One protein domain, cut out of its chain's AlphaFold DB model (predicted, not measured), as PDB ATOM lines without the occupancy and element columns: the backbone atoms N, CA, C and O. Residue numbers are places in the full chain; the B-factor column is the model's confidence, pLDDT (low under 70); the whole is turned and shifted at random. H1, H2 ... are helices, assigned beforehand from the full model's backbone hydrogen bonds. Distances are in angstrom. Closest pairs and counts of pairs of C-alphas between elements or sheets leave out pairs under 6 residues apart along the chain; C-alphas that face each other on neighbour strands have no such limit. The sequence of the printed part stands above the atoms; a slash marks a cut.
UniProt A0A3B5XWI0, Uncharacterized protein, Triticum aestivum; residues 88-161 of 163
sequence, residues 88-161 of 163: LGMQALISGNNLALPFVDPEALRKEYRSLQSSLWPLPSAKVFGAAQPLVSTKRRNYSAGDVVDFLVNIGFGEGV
ATOM      1  N   LEU A  88      92.089 132.012  80.075       85.00
ATOM      2  CA  LEU A  88      92.307 131.417  78.757       85.00
ATOM      3  C   LEU A  88      93.794 131.287  78.381       85.00
ATOM      4  O   LEU A  88      94.149 130.379  77.635       85.00
ATOM      5  N   GLY A  89      94.669 132.146  78.920       86.00
ATOM      6  CA  GLY A  89      96.116 132.021  78.741       86.00
ATOM      7  C   GLY A  89      96.667 130.724  79.338       86.00
ATOM      8  O   GLY A  89      97.499 130.072  78.718       86.00
ATOM      9  N   MET A  90      96.148 130.286  80.493       91.38
ATOM     10  CA  MET A  90      96.538 129.000  81.088       91.38
ATOM     11  C   MET A  90      96.061 127.827  80.224       91.38
ATOM     12  O   MET A  90      96.840 126.921  79.944       91.38
ATOM     13  N   GLN A  91      94.815 127.864  79.737       90.38
ATOM     14  CA  GLN A  91      94.276 126.825  78.846       90.38
ATOM     15  C   GLN A  91      95.091 126.700  77.551       90.38
ATOM     16  O   GLN A  91      95.457 125.591  77.159       90.38
ATOM     17  N   ALA A  92      95.421 127.829  76.917       90.69
ATOM     18  CA  ALA A  92      96.201 127.864  75.684       90.69
ATOM     19  C   ALA A  92      97.566 127.165  75.833       90.69
ATOM     20  O   ALA A  92      97.997 126.456  74.925       90.69
ATOM     21  N   LEU A  93      98.215 127.285  76.996       91.88
ATOM     22  CA  LEU A  93      99.490 126.617  77.268       91.88
ATOM     23  C   LEU A  93      99.349 125.116  77.587       91.88
ATOM     24  O   LEU A  93     100.312 124.368  77.395       91.88
ATOM     25  N   ILE A  94      98.181 124.657  78.052       91.94
ATOM     26  CA  ILE A  94      97.918 123.244  78.383       91.94
ATOM     27  C   ILE A  94      97.512 122.453  77.143       91.94
ATOM     28  O   ILE A  94      98.149 121.452  76.827       91.94
ATOM     29  N   SER A  95      96.445 122.884  76.470       89.50
ATOM     30  CA  SER A  95      95.774 122.129  75.403       89.50
ATOM     31  C   SER A  95      95.776 122.848  74.058       89.50
ATOM     32  O   SER A  95      95.269 122.304  73.085       89.50
ATOM     33  N   GLY A  96      96.275 124.085  74.015       89.06
ATOM     34  CA  GLY A  96      95.976 125.004  72.926       89.06
ATOM     35  C   GLY A  96      94.545 125.536  73.003       89.06
ATOM     36  O   GLY A  96      93.721 125.101  73.816       89.06
ATOM     37  N   ASN A  97      94.266 126.528  72.165       86.75
ATOM     38  CA  ASN A  97      92.956 127.147  72.043       86.75
ATOM     39  C   ASN A  97      92.695 127.511  70.580       86.75
ATOM     40  O   ASN A  97      93.260 128.476  70.076       86.75
ATOM     41  N   ASN A  98      91.819 126.757  69.922       85.19
ATOM     42  CA  ASN A  98      91.461 126.959  68.520       85.19
ATOM     43  C   ASN A  98      90.419 128.055  68.287       85.19
ATOM     44  O   ASN A  98      89.963 128.208  67.161       85.19
ATOM     45  N   LEU A  99      90.030 128.813  69.320       82.56
ATOM     46  CA  LEU A  99      89.025 129.876  69.224       82.56
ATOM     47  C   LEU A  99      87.706 129.380  68.606       82.56
ATOM     48  O   LEU A  99      87.044 130.114  67.877       82.56
ATOM     49  N   ALA A 100      87.346 128.122  68.888       82.94
ATOM     50  CA  ALA A 100      86.196 127.424  68.313       82.94
ATOM     51  C   ALA A 100      86.249 127.235  66.781       82.94
ATOM     52  O   ALA A 100      85.225 126.953  66.160       82.94
ATOM     53  N   LEU A 101      87.430 127.340  66.163       84.88
ATOM     54  CA  LEU A 101      87.638 127.011  64.755       84.88
ATOM     55  C   LEU A 101      87.768 125.485  64.596       84.88
ATOM     56  O   LEU A 101      88.753 124.905  65.063       84.88
ATOM     57  N   PRO A 102      86.815 124.813  63.924       82.69
ATOM     58  CA  PRO A 102      86.741 123.350  63.907       82.69
ATOM     59  C   PRO A 102      87.861 122.684  63.096       82.69
ATOM     60  O   PRO A 102      88.105 121.494  63.250       82.69
ATOM     61  N   PHE A 103      88.545 123.442  62.238       87.69
ATOM     62  CA  PHE A 103      89.581 122.957  61.320       87.69
ATOM     63  C   PHE A 103      91.012 123.232  61.807       87.69
ATOM     64  O   PHE A 103      91.960 123.048  61.047       87.69
ATOM     65  N   VAL A 104      91.186 123.695  63.048       85.38
ATOM     66  CA  VAL A 104      92.511 123.972  63.615       85.38
ATOM     67  C   VAL A 104      92.797 123.010  64.758       85.38
ATOM     68  O   VAL A 104      92.059 122.983  65.745       85.38
ATOM     69  N   ASP A 105      93.882 122.245  64.620       87.00
ATOM     70  CA  ASP A 105      94.361 121.318  65.643       87.00
ATOM     71  C   ASP A 105      94.817 122.084  66.904       87.00
ATOM     72  O   ASP A 105      95.776 122.867  66.844       87.00
ATOM     73  N   PRO A 106      94.162 121.876  68.061       85.19
ATOM     74  CA  PRO A 106      94.573 122.493  69.315       85.19
ATOM     75  C   PRO A 106      96.001 122.118  69.728       85.19
ATOM     76  O   PRO A 106      96.699 122.950  70.307       85.19
ATOM     77  N   GLU A 107      96.486 120.915  69.405       86.38
ATOM     78  CA  GLU A 107      97.849 120.522  69.762       86.38
ATOM     79  C   GLU A 107      98.900 121.315  68.977       86.38
ATOM     80  O   GLU A 107      99.887 121.780  69.563       86.38
ATOM     81  N   ALA A 108      98.681 121.532  67.679       86.25
ATOM     82  CA  ALA A 108      99.513 122.432  66.887       86.25
ATOM     83  C   ALA A 108      99.529 123.850  67.488       86.25
ATOM     84  O   ALA A 108     100.596 124.444  67.656       86.25
ATOM     85  N   LEU A 109      98.372 124.362  67.918       88.88
ATOM     86  CA  LEU A 109      98.282 125.678  68.554       88.88
ATOM     87  C   LEU A 109      98.961 125.741  69.919       88.88
ATOM     88  O   LEU A 109      99.511 126.778  70.268       88.88
ATOM     89  N   ARG A 110      98.968 124.658  70.697       91.50
ATOM     90  CA  ARG A 110      99.727 124.596  71.954       91.50
ATOM     91  C   ARG A 110     101.210 124.870  71.711       91.50
ATOM     92  O   ARG A 110     101.818 125.626  72.468       91.50
ATOM     93  N   LYS A 111     101.786 124.262  70.666       89.56
ATOM     94  CA  LYS A 111     103.189 124.480  70.275       89.56
ATOM     95  C   LYS A 111     103.409 125.924  69.837       89.56
ATOM     96  O   LYS A 111     104.351 126.552  70.310       89.56
ATOM     97  N   GLU A 112     102.499 126.457  69.022       89.50
ATOM     98  CA  GLU A 112     102.527 127.859  68.600       89.50
ATOM     99  C   GLU A 112     102.512 128.792  69.817       89.50
ATOM    100  O   GLU A 112     103.460 129.546  70.009       89.50
ATOM    101  N   TYR A 113     101.516 128.682  70.704       89.94
ATOM    102  CA  TYR A 113     101.400 129.517  71.902       89.94
ATOM    103  C   TYR A 113     102.653 129.451  72.778       89.94
ATOM    104  O   TYR A 113     103.135 130.498  73.206       89.94
ATOM    105  N   ARG A 114     103.220 128.263  73.019       91.00
ATOM    106  CA  ARG A 114     104.457 128.118  73.807       91.00
ATOM    107  C   ARG A 114     105.683 128.751  73.137       91.00
ATOM    108  O   ARG A 114     106.612 129.126  73.839       91.00
ATOM    109  N   SER A 115     105.682 128.917  71.815       88.69
ATOM    110  CA  SER A 115     106.760 129.613  71.096       88.69
ATOM    111  C   SER A 115     106.662 131.144  71.162       88.69
ATOM    112  O   SER A 115     107.650 131.836  70.908       88.69
ATOM    113  N   LEU A 116     105.490 131.695  71.505       87.69
ATOM    114  CA  LEU A 116     105.287 133.141  71.580       87.69
ATOM    115  C   LEU A 116     105.676 133.664  72.960       87.69
ATOM    116  O   LEU A 116     105.061 133.315  73.971       87.69
ATOM    117  N   GLN A 117     106.599 134.621  72.997       84.31
ATOM    118  CA  GLN A 117     106.894 135.373  74.218       84.31
ATOM    119  C   GLN A 117     105.618 136.037  74.775       84.31
ATOM    120  O   GLN A 117     105.420 136.114  75.989       84.31
ATOM    121  N   SER A 118     104.720 136.492  73.892       85.06
ATOM    122  CA  SER A 118     103.454 137.141  74.252       85.06
ATOM    123  C   SER A 118     102.449 136.261  74.977       85.06
ATOM    124  O   SER A 118     101.633 136.803  75.722       85.06
ATOM    125  N   SER A 119     102.544 134.935  74.874       86.56
ATOM    126  CA  SER A 119     101.621 134.010  75.545       86.56
ATOM    127  C   SER A 119     101.728 134.022  77.066       86.56
ATOM    128  O   SER A 119     100.779 133.642  77.751       86.56
ATOM    129  N   LEU A 120     102.841 134.513  77.615       83.81
ATOM    130  CA  LEU A 120     103.017 134.670  79.059       83.81
ATOM    131  C   LEU A 120     102.353 135.948  79.598       83.81
ATOM    132  O   LEU A 120     101.993 136.031  80.774       83.81
ATOM    133  N   TRP A 121     102.141 136.954  78.746       81.06
ATOM    134  CA  TRP A 121     101.511 138.210  79.151       81.06
ATOM    135  C   TRP A 121     100.057 138.069  79.634       81.06
ATOM    136  O   TRP A 121      99.720 138.667  80.659       81.06
ATOM    137  N   PRO A 122      99.173 137.297  78.973       82.00
ATOM    138  CA  PRO A 122      97.796 137.135  79.418       82.00
ATOM    139  C   PRO A 122      97.632 136.179  80.611       82.00
ATOM    140  O   PRO A 122      96.491 135.933  80.986       82.00
ATOM    141  N   LEU A 123      98.694 135.653  81.239       87.81
ATOM    142  CA  LEU A 123      98.551 134.767  82.406       87.81
ATOM    143  C   LEU A 123      97.901 135.483  83.602       87.81
ATOM    144  O   LEU A 123      98.320 136.595  83.894       87.81
ATOM    145  N   PRO A 124      96.924 134.891  84.313       87.94
ATOM    146  CA  PRO A 124      96.135 135.553  85.360       87.94
ATOM    147  C   PRO A 124      96.941 136.338  86.403       87.94
ATOM    148  O   PRO A 124      97.956 135.872  86.912       87.94
ATOM    149  N   SER A 125      96.456 137.530  86.771       87.00
ATOM    150  CA  SER A 125      97.032 138.302  87.877       87.00
ATOM    151  C   SER A 125      96.357 137.966  89.206       87.00
ATOM    152  O   SER A 125      95.136 138.078  89.321       87.00
ATOM    153  N   ALA A 126      97.152 137.685  90.244       89.75
ATOM    154  CA  ALA A 126      96.656 137.469  91.607       89.75
ATOM    155  C   ALA A 126      95.875 138.668  92.176       89.75
ATOM    156  O   ALA A 126      95.007 138.487  93.025       89.75
ATOM    157  N   LYS A 127      96.131 139.889  91.682       89.31
ATOM    158  CA  LYS A 127      95.383 141.092  92.083       89.31
ATOM    159  C   LYS A 127      93.930 141.085  91.602       89.31
ATOM    160  O   LYS A 127      93.101 141.733  92.225       89.31
ATOM    161  N   VAL A 128      93.641 140.403  90.493       89.56
ATOM    162  CA  VAL A 128      92.292 140.357  89.903       89.56
ATOM    163  C   VAL A 128      91.590 139.050  90.223       89.56
ATOM    164  O   VAL A 128      90.417 139.060  90.572       89.56
ATOM    165  N   PHE A 129      92.309 137.934  90.131       89.50
ATOM    166  CA  PHE A 129      91.739 136.605  90.330       89.50
ATOM    167  C   PHE A 129      91.889 136.083  91.760       89.50
ATOM    168  O   PHE A 129      91.443 134.984  92.038       89.50
ATOM    169  N   GLY A 130      92.519 136.834  92.668       90.56
ATOM    170  CA  GLY A 130      92.856 136.349  94.005       90.56
ATOM    171  C   GLY A 130      94.055 135.396  93.991       90.56
ATOM    172  O   GLY A 130      94.242 134.587  93.083       90.56
ATOM    173  N   ALA A 131      94.899 135.488  95.018       91.38
ATOM    174  CA  ALA A 131      96.137 134.709  95.080       91.38
ATOM    175  C   ALA A 131      95.919 133.207  95.318       91.38
ATOM    176  O   ALA A 131      96.810 132.435  95.003       91.38
ATOM    177  N   ALA A 132      94.766 132.803  95.863       92.75
ATOM    178  CA  ALA A 132      94.468 131.415  96.227       92.75
ATOM    179  C   ALA A 132      93.226 130.845  95.521       92.75
ATOM    180  O   ALA A 132      92.869 129.691  95.747       92.75
ATOM    181  N   GLN A 133      92.543 131.634  94.680       93.56
ATOM    182  CA  GLN A 133      91.370 131.152  93.955       93.56
ATOM    183  C   GLN A 133      91.802 130.099  92.923       93.56
ATOM    184  O   GLN A 133      92.643 130.404  92.071       93.56
ATOM    185  N   PRO A 134      91.240 128.879  92.949       94.81
ATOM    186  CA  PRO A 134      91.534 127.868  91.939       94.81
ATOM    187  C   PRO A 134      91.120 128.333  90.535       94.81
ATOM    188  O   PRO A 134      89.960 128.678  90.316       94.81
ATOM    189  N   LEU A 135      92.059 128.316  89.584       94.00
ATOM    190  CA  LEU A 135      91.824 128.640  88.167       94.00
ATOM    191  C   LEU A 135      91.974 127.415  87.263       94.00
ATOM    192  O   LEU A 135      91.263 127.285  86.271       94.00
ATOM    193  N   VAL A 136      92.868 126.494  87.625       94.00
ATOM    194  CA  VAL A 136      93.002 125.177  86.998       94.00
ATOM    195  C   VAL A 136      92.889 124.125  88.089       94.00
ATOM    196  O   VAL A 136      93.612 124.185  89.079       94.00
ATOM    197  N   SER A 137      91.994 123.158  87.911       94.56
ATOM    198  CA  SER A 137      91.816 122.048  88.852       94.56
ATOM    199  C   SER A 137      92.220 120.733  88.200       94.56
ATOM    200  O   SER A 137      91.854 120.455  87.058       94.56
ATOM    201  N   THR A 138      92.975 119.914  88.924       92.25
ATOM    202  CA  THR A 138      93.383 118.570  88.491       92.25
ATOM    203  C   THR A 138      93.024 117.548  89.566       92.25
ATOM    204  O   THR A 138      92.652 117.909  90.678       92.25
ATOM    205  N   LYS A 139      93.199 116.252  89.281       93.50
ATOM    206  CA  LYS A 139      93.002 115.195  90.290       93.50
ATOM    207  C   LYS A 139      93.975 115.282  91.480       93.50
ATOM    208  O   LYS A 139      93.709 114.662  92.500       93.50
ATOM    209  N   ARG A 140      95.116 115.973  91.334       92.19
ATOM    210  CA  ARG A 140      96.202 115.998  92.335       92.19
ATOM    211  C   ARG A 140      96.344 117.340  93.052       92.19
ATOM    212  O   ARG A 140      96.671 117.359  94.231       92.19
ATOM    213  N   ARG A 141      96.162 118.448  92.332       93.75
ATOM    214  CA  ARG A 141      96.374 119.815  92.829       93.75
ATOM    215  C   ARG A 141      95.554 120.824  92.026       93.75
ATOM    216  O   ARG A 141      95.295 120.617  90.837       93.75
ATOM    217  N   ASN A 142      95.220 121.932  92.676       95.88
ATOM    218  CA  ASN A 142      94.683 123.127  92.037       95.88
ATOM    219  C   ASN A 142      95.782 124.183  91.863       95.88
ATOM    220  O   ASN A 142      96.637 124.330  92.735       95.88
ATOM    221  N   TYR A 143      95.731 124.917  90.755       95.38
ATOM    222  CA  TYR A 143      96.616 126.039  90.457       95.38
ATOM    223  C   TYR A 143      95.812 127.335  90.423       95.38
ATOM    224  O   TYR A 143      94.765 127.419  89.773       95.38
ATOM    225  N   SER A 144      96.322 128.344  91.113       94.88
ATOM    226  CA  SER A 144      95.797 129.705  91.162       94.88
ATOM    227  C   SER A 144      96.701 130.679  90.398       94.88
ATOM    228  O   SER A 144      97.744 130.305  89.858       94.88
ATOM    229  N   ALA A 145      96.341 131.964  90.399       92.25
ATOM    230  CA  ALA A 145      97.224 133.020  89.908       92.25
ATOM    231  C   ALA A 145      98.495 133.210  90.768       92.25
ATOM    232  O   ALA A 145      99.445 133.841  90.307       92.25
ATOM    233  N   GLY A 146      98.528 132.689  92.001       92.00
ATOM    234  CA  GLY A 146      99.733 132.640  92.834       92.00
ATOM    235  C   GLY A 146     100.691 131.504  92.460       92.00
ATOM    236  O   GLY A 146     101.877 131.587  92.756       92.00
ATOM    237  N   ASP A 147     100.204 130.481  91.751       94.50
ATOM    238  CA  ASP A 147     100.953 129.261  91.428       94.50
ATOM    239  C   ASP A 147     101.503 129.251  89.991       94.50
ATOM    240  O   ASP A 147     101.824 128.187  89.468       94.50
ATOM    241  N   VAL A 148     101.579 130.399  89.305       90.69
ATOM    242  CA  VAL A 148     101.904 130.448  87.863       90.69
ATOM    243  C   VAL A 148     103.253 129.794  87.538       90.69
ATOM    244  O   VAL A 148     103.362 129.103  86.530       90.69
ATOM    245  N   VAL A 149     104.265 129.956  88.394       91.19
ATOM    246  CA  VAL A 149     105.584 129.328  88.200       91.19
ATOM    247  C   VAL A 149     105.484 127.803  88.284       91.19
ATOM    248  O   VAL A 149     105.850 127.107  87.337       91.19
ATOM    249  N   ASP A 150     104.916 127.283  89.375       93.69
ATOM    250  CA  ASP A 150     104.680 125.845  89.561       93.69
ATOM    251  C   ASP A 150     103.820 125.262  88.437       93.69
ATOM    252  O   ASP A 150     104.040 124.137  87.985       93.69
ATOM    253  N   PHE A 151     102.815 126.014  87.991       93.62
ATOM    254  CA  PHE A 151     101.952 125.647  86.880       93.62
ATOM    255  C   PHE A 151     102.766 125.432  85.599       93.62
ATOM    256  O   PHE A 151     102.661 124.359  85.007       93.62
ATOM    257  N   LEU A 152     103.606 126.398  85.205       93.06
ATOM    258  CA  LEU A 152     104.437 126.326  83.995       93.06
ATOM    259  C   LEU A 152     105.388 125.120  84.021       93.06
ATOM    260  O   LEU A 152     105.474 124.379  83.043       93.06
ATOM    261  N   VAL A 153     106.035 124.865  85.160       94.19
ATOM    262  CA  VAL A 153     106.908 123.693  85.339       94.19
ATOM    263  C   VAL A 153     106.122 122.390  85.170       94.19
ATOM    264  O   VAL A 153     106.530 121.512  84.411       94.19
ATOM    265  N   ASN A 154     104.959 122.270  85.814       94.31
ATOM    266  CA  ASN A 154     104.166 121.037  85.801       94.31
ATOM    267  C   ASN A 154     103.530 120.716  84.441       94.31
ATOM    268  O   ASN A 154     103.245 119.552  84.166       94.31
ATOM    269  N   ILE A 155     103.324 121.713  83.574       92.88
ATOM    270  CA  ILE A 155     102.861 121.490  82.193       92.88
ATOM    271  C   ILE A 155     104.015 121.220  81.209       92.88
ATOM    272  O   ILE A 155     103.783 121.171  79.994       92.88
ATOM    273  N   GLY A 156     105.247 121.074  81.714       92.69
ATOM    274  CA  GLY A 156     106.454 120.879  80.913       92.69
ATOM    275  C   GLY A 156     106.801 122.105  80.071       92.69
ATOM    276  O   GLY A 156     107.099 121.953  78.890       92.69
ATOM    277  N   PHE A 157     106.648 123.304  80.636       91.94
ATOM    278  CA  PHE A 157     106.993 124.587  80.016       91.94
ATOM    279  C   PHE A 157     107.815 125.457  80.989       91.94
ATOM    280  O   PHE A 157     107.560 126.649  81.175       91.94
ATOM    281  N   GLY A 158     108.765 124.827  81.688       86.81
ATOM    282  CA  GLY A 158     109.591 125.470  82.716       86.81
ATOM    283  C   GLY A 158     110.549 126.526  82.158       86.81
ATOM    284  O   GLY A 158     110.878 127.482  82.854       86.81
ATOM    285  N   GLU A 159     110.931 126.412  80.888       84.06
ATOM    286  CA  GLU A 159     111.692 127.421  80.150       84.06
ATOM    287  C   GLU A 159     110.964 128.774  80.073       84.06
ATOM    288  O   GLU A 159     111.611 129.808  79.966       84.06
ATOM    289  N   GLY A 160     109.632 128.792  80.209       78.56
ATOM    290  CA  GLY A 160     108.835 130.021  80.245       78.56
ATOM    291  C   GLY A 160     108.904 130.801  81.568       78.56
ATOM    292  O   GLY A 160     108.291 131.862  81.671       78.56
ATOM    293  N   VAL A 161     109.592 130.286  82.594       75.00
ATOM    294  CA  VAL A 161     109.722 130.924  83.921       75.00
ATOM    295  C   VAL A 161     110.905 131.904  83.982       75.00
ATOM    296  O   VAL A 161     110.872 132.850  84.770       75.00
TER     297      VAL A 161
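AT A GLANCE: This is residues 88 to 161 of the 163 residues of an uncharacterized protein of Triticum aestivum (UniProt A0A3B5XWI0). H1 sits near the middle of a body of short helices, with H2 packed steeply across it and the short H3 also touching it, while H5 is near H1 without touching it and pairs with H6, which is apart from H1. Beyond H4, residues 130 to 147 form a long loop that folds back on itself, with 136 to 137 and 142 to 143 paired antiparallel. The 74 printed residues, with six named helices, H1 to H6 in order, and no named strand, are all helix in class and compact: radius of gyration of the C-alphas 12.4 A, spans 36 by 25 by 23 A.

IN THESE COORDINATES: Find C-alpha 88 at (92.307, 131.417, 78.757); H1 runs from there to 95, 10.5 A. Next come H2, 106 to 115, 14.2 A; H3, 117 to 120; H4, 126 to 129; H5, 148 to 154, 9.9 A; and H6, 158 to 161, ending at (109.722, 130.924, 83.921).

HOW THE PARTS SIT: H1 and H2 touch, closest at C-alphas 93 and 110, 5.7 A, a steep tilt of 65 degrees, opposite ways. H1 only just touches H3, with 3 pairs within 8 A, closest C-alphas 89 and 119. H5 touches H6, closest C-alphas 152 and 158, 5.4 A. H4 touches no helix. Every O i to N i+4 pair is within hydrogen-bond range in H1, H2 and H5.

THE WHOLE: C-alphas 103 and 131, the farthest apart, are 36.3 A apart. H4 to H5 is a long link. The printed part has no cut, and no printed residue is under 70 in pLDDT.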